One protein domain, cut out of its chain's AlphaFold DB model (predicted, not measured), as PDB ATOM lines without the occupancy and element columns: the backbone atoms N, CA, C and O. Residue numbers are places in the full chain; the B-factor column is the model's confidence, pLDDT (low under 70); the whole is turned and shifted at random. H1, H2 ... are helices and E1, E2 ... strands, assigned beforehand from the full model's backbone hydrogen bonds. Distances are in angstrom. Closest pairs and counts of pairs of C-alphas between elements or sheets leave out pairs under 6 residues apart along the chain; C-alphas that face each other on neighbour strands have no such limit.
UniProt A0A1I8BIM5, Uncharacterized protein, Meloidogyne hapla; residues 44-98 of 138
ATOM      1  N   SER A  44      13.541   0.838 -10.540       53.34
ATOM      2  CA  SER A  44      13.810   1.493  -9.248       53.34
ATOM      3  C   SER A  44      14.236   2.965  -9.374       53.34
ATOM      4  O   SER A  44      14.137   3.738  -8.423       53.34
ATOM      5  N   ARG A  45      14.696   3.405 -10.554       61.09
ATOM      6  CA  ARG A  45      15.188   4.780 -10.729       61.09
ATOM      7  C   ARG A  45      14.041   5.706 -11.107       61.09
ATOM      8  O   ARG A  45      13.483   5.600 -12.197       61.09
ATOM      9  N   LYS A  46      13.718   6.644 -10.213       78.31
ATOM     10  CA  LYS A  46      12.705   7.670 -10.471       78.31
ATOM     11  C   LYS A  46      13.084   8.467 -11.737       78.31
ATOM     12  O   LYS A  46      14.237   8.890 -11.859       78.31
ATOM     13  N   PRO A  47      12.154   8.642 -12.695       83.50
ATOM     14  CA  PRO A  47      12.420   9.338 -13.958       83.50
ATOM     15  C   PRO A  47      12.790  10.818 -13.758       83.50
ATOM     16  O   PRO A  47      13.622  11.368 -14.484       83.50
ATOM     17  N   VAL A  48      12.192  11.430 -12.738       88.81
ATOM     18  CA  VAL A  48      12.459  12.786 -12.260       88.81
ATOM     19  C   VAL A  48      12.709  12.703 -10.761       88.81
ATOM     20  O   VAL A  48      11.978  12.012 -10.051       88.81
ATOM     21  N   GLU A  49      13.736  13.394 -10.289       90.94
ATOM     22  CA  GLU A  49      14.129  13.427  -8.883       90.94
ATOM     23  C   GLU A  49      14.557  14.845  -8.505       90.94
ATOM     24  O   GLU A  49      15.219  15.512  -9.293       90.94
ATOM     25  N   VAL A  50      14.166  15.308  -7.318       89.38
ATOM     26  CA  VAL A  50      14.734  16.520  -6.720       89.38
ATOM     27  C   VAL A  50      15.815  16.060  -5.752       89.38
ATOM     28  O   VAL A  50      15.515  15.358  -4.789       89.38
ATOM     29  N   ASP A  51      17.058  16.412  -6.045       87.31
ATOM     30  CA  ASP A  51      18.213  16.163  -5.195       87.31
ATOM     31  C   ASP A  51      18.462  17.401  -4.326       87.31
ATOM     32  O   ASP A  51      18.768  18.478  -4.839       87.31
ATOM     33  N   ILE A  52      18.278  17.237  -3.017       86.38
ATOM     34  CA  ILE A  52      18.465  18.269  -1.983       86.38
ATOM     35  C   ILE A  52      19.605  17.841  -1.045       86.38
ATOM     36  O   ILE A  52      19.646  18.212   0.121       86.38
ATOM     37  N   SER A  53      20.535  17.007  -1.526       87.06
ATOM     38  CA  SER A  53      21.711  16.621  -0.734       87.06
ATOM     39  C   SER A  53      22.567  17.839  -0.362       87.06
ATOM     40  O   SER A  53      23.242  17.830   0.663       87.06
ATOM     41  N   ASP A  54      22.517  18.884  -1.193       83.56
ATOM     42  CA  ASP A  54      22.992  20.230  -0.884       83.56
ATOM     43  C   ASP A  54      21.789  21.184  -0.838       83.56
ATOM     44  O   ASP A  54      21.234  21.555  -1.876       83.56
ATOM     45  N   GLU A  55      21.386  21.580   0.372       76.94
ATOM     46  CA  GLU A  55      20.265  22.503   0.604       76.94
ATOM     47  C   GLU A  55      20.494  23.879  -0.033       76.94
ATOM     48  O   GLU A  55      19.539  24.558  -0.412       76.94
ATOM     49  N   THR A  56      21.754  24.290  -0.204       78.81
ATOM     50  CA  THR A  56      22.094  25.586  -0.804       78.81
ATOM     51  C   THR A  56      22.063  25.556  -2.332       78.81
ATOM     52  O   THR A  56      21.946  26.602  -2.976       78.81
ATOM     53  N   SER A  57      22.127  24.361  -2.928       82.62
ATOM     54  CA  SER A  57      22.144  24.162  -4.377       82.62
ATOM     55  C   SER A  57      21.317  22.938  -4.808       82.62
ATOM     56  O   SER A  57      21.858  22.000  -5.406       82.62
ATOM     57  N   PRO A  58      19.991  22.955  -4.586       87.88
ATOM     58  CA  PRO A  58      19.110  21.866  -4.987       87.88
ATOM     59  C   PRO A  58      19.101  21.669  -6.508       87.88
ATOM     60  O   PRO A  58      19.152  22.628  -7.288       87.88
ATOM     61  N   LEU A  59      19.000  20.411  -6.941       90.62
ATOM     62  CA  LEU A  59      19.010  20.019  -8.349       90.62
ATOM     63  C   LEU A  59      17.733  19.266  -8.732       90.62
ATOM     64  O   LEU A  59      17.348  18.294  -8.091       90.62
ATOM     65  N   LEU A  60      17.121  19.642  -9.853       91.06
ATOM     66  CA  LEU A  60      16.110  18.826 -10.521       91.06
ATOM     67  C   LEU A  60      16.789  17.914 -11.541       91.06
ATOM     68  O   LEU A  60      17.329  18.383 -12.543       91.06
ATOM     69  N   VAL A  61      16.766  16.611 -11.288       91.81
ATOM     70  CA  VAL A  61      17.523  15.601 -12.024       91.81
ATOM     71  C   VAL A  61      16.610  14.778 -12.932       91.81
ATOM     72  O   VAL A  61      15.581  14.251 -12.510       91.81
ATOM     73  N   PHE A  62      17.029  14.617 -14.187       90.44
ATOM     74  CA  PHE A  62      16.342  13.839 -15.217       90.44
ATOM     75  C   PHE A  62      17.191  12.654 -15.658       90.44
ATOM     76  O   PHE A  62      18.387  12.797 -15.930       90.44
ATOM     77  N   SER A  63      16.559  11.492 -15.807       88.50
ATOM     78  CA  SER A  63      17.223  10.268 -16.273       88.50
ATOM     79  C   SER A  63      17.060   9.991 -17.773       88.50
ATOM     80  O   SER A  63      17.670   9.055 -18.285       88.50
ATOM     81  N   SER A  64      16.254  10.777 -18.497       87.75
ATOM     82  CA  SER A  64      15.980  10.544 -19.921       87.75
ATOM     83  C   SER A  64      15.730  11.830 -20.707       87.75
ATOM     84  O   SER A  64      15.067  12.753 -20.231       87.75
ATOM     85  N   ALA A  65      16.195  11.844 -21.960       87.81
ATOM     86  CA  ALA A  65      15.939  12.918 -22.915       87.81
ATOM     87  C   ALA A  65      14.440  13.097 -23.214       87.81
ATOM     88  O   ALA A  65      13.987  14.222 -23.410       87.81
ATOM     89  N   THR A  66      13.659  12.010 -23.200       88.69
ATOM     90  CA  THR A  66      12.207  12.047 -23.441       88.69
ATOM     91  C   THR A  66      11.487  12.890 -22.396       88.69
ATOM     92  O   THR A  66      10.590  13.661 -22.725       88.69
ATOM     93  N   ILE A  67      11.906  12.777 -21.136       89.06
ATOM     94  CA  ILE A  67      11.329  13.533 -20.022       89.06
ATOM     95  C   ILE A  67      11.643  15.010 -20.192       89.06
ATOM     96  O   ILE A  67      10.761  15.856 -20.094       89.06
ATOM     97  N   SER A  68      12.896  15.327 -20.504       88.69
ATOM     98  CA  SER A  68      13.297  16.711 -20.711       88.69
ATOM     99  C   SER A  68      12.600  17.339 -21.915       88.69
ATOM    100  O   SER A  68      12.191  18.491 -21.825       88.69
ATOM    101  N   TYR A  69      12.348  16.578 -22.983       87.31
ATOM    102  CA  TYR A  69      11.511  17.032 -24.093       87.31
ATOM    103  C   TYR A  69      10.051  17.271 -23.676       87.31
ATOM    104  O   TYR A  69       9.485  18.306 -24.021       87.31
ATOM    105  N   ALA A  70       9.453  16.360 -22.900       87.94
ATOM    106  CA  ALA A  70       8.086  16.508 -22.392       87.94
ATOM    107  C   ALA A  70       7.922  17.736 -21.480       87.94
ATOM    108  O   ALA A  70       6.867  18.362 -21.469       87.94
ATOM    109  N   LEU A  71       8.984  18.114 -20.765       86.69
ATOM    110  CA  LEU A  71       9.054  19.329 -19.952       86.69
ATOM    111  C   LEU A  71       9.402  20.591 -20.763       86.69
ATOM    112  O   LEU A  71       9.577  21.662 -20.189       86.69
ATOM    113  N   GLY A  72       9.537  20.487 -22.089       90.19
ATOM    114  CA  GLY A  72       9.878  21.614 -22.960       90.19
ATOM    115  C   GLY A  72      11.329  22.094 -22.835       90.19
ATOM    116  O   GLY A  72      11.662  23.188 -23.298       90.19
ATOM    117  N   LEU A  73      12.212  21.299 -22.226       88.44
ATOM    118  CA  LEU A  73      13.616  21.644 -22.028       88.44
ATOM    119  C   LEU A  73      14.430  21.367 -23.296       88.44
ATOM    120  O   LEU A  73      14.389  20.282 -23.879       88.44
ATOM    121  N   LYS A  74      15.254  22.337 -23.698       91.44
ATOM    122  CA  LYS A  74      16.143  22.233 -24.869       91.44
ATOM    123  C   LYS A  74      17.487  21.604 -24.492       91.44
ATOM    124  O   LYS A  74      18.530  22.247 -24.587       91.44
ATOM    125  N   ILE A  75      17.462  20.350 -24.048       88.00
ATOM    126  CA  ILE A  75      18.663  19.605 -23.640       88.00
ATOM    127  C   ILE A  75      19.066  18.639 -24.756       88.00
ATOM    128  O   ILE A  75      18.255  17.859 -25.250       88.00
ATOM    129  N   ALA A  76      20.333  18.684 -25.172       88.62
ATOM    130  CA  ALA A  76      20.822  17.838 -26.256       88.62
ATOM    131  C   ALA A  76      20.827  16.349 -25.837       88.62
ATOM    132  O   ALA A  76      21.491  16.019 -24.853       88.62
ATOM    133  N   PRO A  77      20.208  15.425 -26.604       84.75
ATOM    134  CA  PRO A  77      20.121  14.004 -26.236       84.75
ATOM    135  C   PRO A  77      21.480  13.347 -25.975       84.75
ATOM    136  O   PRO A  77      21.607  12.514 -25.082       84.75
ATOM    137  N   ARG A  78      22.527  13.796 -26.687       87.38
ATOM    138  CA  ARG A  78      23.927  13.368 -26.492       87.38
ATOM    139  C   ARG A  78      24.411  13.472 -25.037       87.38
ATOM    140  O   ARG A  78      25.288  12.712 -24.637       87.38
ATOM    141  N   LEU A  79      23.845  14.390 -24.249       85.12
ATOM    142  CA  LEU A  79      24.206  14.578 -22.845       85.12
ATOM    143  C   LEU A  79      23.791  13.390 -21.977       85.12
ATOM    144  O   LEU A  79      24.558  13.038 -21.095       85.12
ATOM    145  N   TYR A  80      22.680  12.715 -22.286       85.75
ATOM    146  CA  TYR A  80      22.213  11.534 -21.545       85.75
ATOM    147  C   TYR A  80      23.033  10.272 -21.845       85.75
ATOM    148  O   TYR A  80      23.028   9.320 -21.071       85.75
ATOM    149  N   TYR A  81      23.765  10.249 -22.966       81.56
ATOM    150  CA  TYR A  81      24.712   9.166 -23.255       81.56
ATOM    151  C   TYR A  81      26.029   9.350 -22.510       81.56
ATOM    152  O   TYR A  81      26.646   8.372 -22.098       81.56
ATOM    153  N   ARG A  82      26.482  10.604 -22.380       83.00
ATOM    154  CA  ARG A  82      27.724  10.935 -21.676       83.00
ATOM    155  C   ARG A  82      27.531  10.931 -20.164       83.00
ATOM    156  O   ARG A  82      28.385  10.442 -19.434       83.00
ATOM    157  N   HIS A  83      26.421  11.492 -19.713       76.25
ATOM    158  CA  HIS A  83      26.050  11.632 -18.318       76.25
ATOM    159  C   HIS A  83      24.770  10.828 -18.117       76.25
ATOM    160  O   HIS A  83      23.773  11.095 -18.775       76.25
ATOM    161  N   GLN A  84      24.777   9.840 -17.220       75.69
ATOM    162  CA  GLN A  84      23.585   9.011 -16.961       75.69
ATOM    163  C   GLN A  84      22.365   9.840 -16.524       75.69
ATOM    164  O   GLN A  84      21.233   9.365 -16.591       75.69
ATOM    165  N   ARG A  85      22.608  11.057 -16.028       83.69
ATOM    166  CA  ARG A  85      21.623  12.000 -15.513       83.69
ATOM    167  C   ARG A  85      22.020  13.420 -15.906       83.69
ATOM    168  O   ARG A  85      23.207  13.727 -16.011       83.69
ATOM    169  N   VAL A  86      21.024  14.277 -16.094       89.31
ATOM    170  CA  VAL A  86      21.205  15.718 -16.308       89.31
ATOM    171  C   VAL A  86      20.440  16.460 -15.219       89.31
ATOM    172  O   VAL A  86      19.292  16.112 -14.955       89.31
ATOM    173  N   GLY A  87      21.073  17.450 -14.587       89.50
ATOM    174  CA  GLY A  87      20.483  18.258 -13.518       89.50
ATOM    175  C   GLY A  87      20.250  19.707 -13.945       89.50
ATOM    176  O   GLY A  87      21.050  20.268 -14.694       89.50
ATOM    177  N   LEU A  88      19.171  20.310 -13.455       89.44
ATOM    178  CA  LEU A  88      18.933  21.751 -13.481       89.44
ATOM    179  C   LEU A  88      19.064  22.303 -12.067       89.44
ATOM    180  O   LEU A  88      18.432  21.786 -11.150       89.44
ATOM    181  N   ALA A  89      19.853  23.362 -11.905       88.81
ATOM    182  CA  ALA A  89      19.964  24.053 -10.629       88.81
ATOM    183  C   ALA A  89      18.665  24.801 -10.308       88.81
ATOM    184  O   ALA A  89      18.172  25.577 -11.127       88.81
ATOM    185  N   LEU A  90      18.129  24.574  -9.111       83.62
ATOM    186  CA  LEU A  90      16.912  25.198  -8.596       83.62
ATOM    187  C   LEU A  90      17.253  26.362  -7.650       83.62
ATOM    188  O   LEU A  90      16.771  26.426  -6.519       83.62
ATOM    189  N   GLN A  91      18.105  27.287  -8.104       75.12
ATOM    190  CA  GLN A  91      18.509  28.441  -7.294       75.12
ATOM    191  C   GLN A  91      17.286  29.279  -6.897       75.12
ATOM    192  O   GLN A  91      16.517  29.708  -7.757       75.12
ATOM    193  N   GLY A  92      17.099  29.492  -5.593       66.19
ATOM    194  CA  GLY A  92      16.025  30.327  -5.043       66.19
ATOM    195  C   GLY A  92      14.607  29.740  -5.116       66.19
ATOM    196  O   GLY A  92      13.666  30.382  -4.667       66.19
ATOM    197  N   ILE A  93      14.420  28.535  -5.669       66.19
ATOM    198  CA  ILE A  93      13.094  27.885  -5.736       66.19
ATOM    199  C   ILE A  93      12.806  27.102  -4.450       66.19
ATOM    200  O   ILE A  93      11.653  26.996  -4.039       66.19
ATOM    201  N   CYS A  94      13.849  26.569  -3.808       61.03
ATOM    202  CA  CYS A  94      13.745  25.905  -2.506       61.03
ATOM    203  C   CYS A  94      14.244  26.776  -1.346       61.03
ATOM    204  O   CYS A  94      14.341  26.275  -0.233       61.03
ATOM    205  N   SER A  95      14.590  28.045  -1.584       62.50
ATOM    206  CA  SER A  95      14.852  28.964  -0.476       62.50
ATOM    207  C   SER A  95      13.533  29.322   0.190       62.50
ATOM    208  O   SER A  95      12.552  29.578  -0.514       62.50
ATOM    209  N   ASP A  96      13.529  29.403   1.519       61.44
ATOM    210  CA  ASP A  96      12.426  30.006   2.259       61.44
ATOM    211  C   ASP A  96      12.106  31.359   1.620       61.44
ATOM    212  O   ASP A  96      12.969  32.232   1.503       61.44
ATOM    213  N   TYR A  97      10.888  31.503   1.101       56.25
ATOM    214  CA  TYR A  97      10.448  32.746   0.489       56.25
ATOM    215  C   TYR A  97      10.466  33.839   1.561       56.25
ATOM    216  O   TYR A  97       9.550  33.947   2.375       56.25
ATOM    217  N   VAL A  98      11.522  34.650   1.565       55.53
ATOM    218  CA  VAL A  98      11.581  35.898   2.319       55.53
ATOM    219  C   VAL A  98      11.203  36.998   1.333       55.53
ATOM    220  O   VAL A  98      11.968  37.255   0.400       55.53
TER     221      VAL A  98
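What this domain is: This is residues 44 to 98 of the 138 residues of an uncharacterized protein of Meloidogyne hapla (UniProt A0A1I8BIM5). A small antiparallel sheet of three short strands has two short helices gathered at one end, where E2 ends and E3 begins. At the other end of the sheet lie the loop from E1 to E2 and the closing stretch after E3, residues 90 to 98, which runs away from the helices. The printed part has 55 residues with three named strands and two named helices, in the order E1, E2, H1, H2, E3 along the chain, and the sheet's order is E1, E2, E3. The class is mixed, helices and strands, with under half of the residues in named elements. The whole is only just loose, close to compact, with a radius of gyration of the C-alphas of 12.2 A, and it is elongated, spanning 37 by 24 by 18 A.

How they stand to each other: In the sheet, E2, residues 59 to 62, is the inner strand, and E1, residues 48 to 51, and E3, residues 86 to 89, are the edge strands. E1 and E2 form a hairpin, antiparallel with 155 degrees between their directions; N 51 and O 59 are within hydrogen-bond range at 2.8 A, as are N 49 and O 61 at 3.0 A. E2 and E3 are antiparallel at 154 degrees, with N 60 and O 88 within range at 2.8 A; the C-alphas of 61 and 87 face each other at 4.2 A. H1, residues 65 to 70, is on the sheet but only grazes it, with residues 65 to 68. The closest C-alphas of H1 and E2 are those of Ser 68 and Phe 62, 6.9 A apart. H2, residues 78 to 82, is not on the sheet, and it is apart from E1 and E2. Its closest C-alpha to E3 is that of Tyr 80, 6.8 A from that of Val 86. H1 and H2 are close but not clearly touching, with the C-alphas of Ala 65 and Tyr 80 closest at 6.6 A. In H1 and H2 every O i to N i+4 pair is within hydrogen-bond range.

Where its parts are: E1 begins at C-alpha 48, at (12.459, 12.786, -12.260), and is 9.7 A long from first to last C-alpha. E2 is 9.6 A long. H1 measures 8.7 A and H2 6.6 A. E3 is 10.2 A long and ends at C-alpha 89, at (19.964, 24.053, -10.629).

The domain as a whole: The two C-alphas farthest apart are those of Tyr 81 and Val 98, at 39.3 A. The printed part has no cut. The links from E2 to H1 and from H2 to E3 are tight, and those from E1 to E2 and from H1 to H2 are short. The mean pLDDT of the printed part is 81.9, with residues 44 to 45 and 92 to 98 under 70.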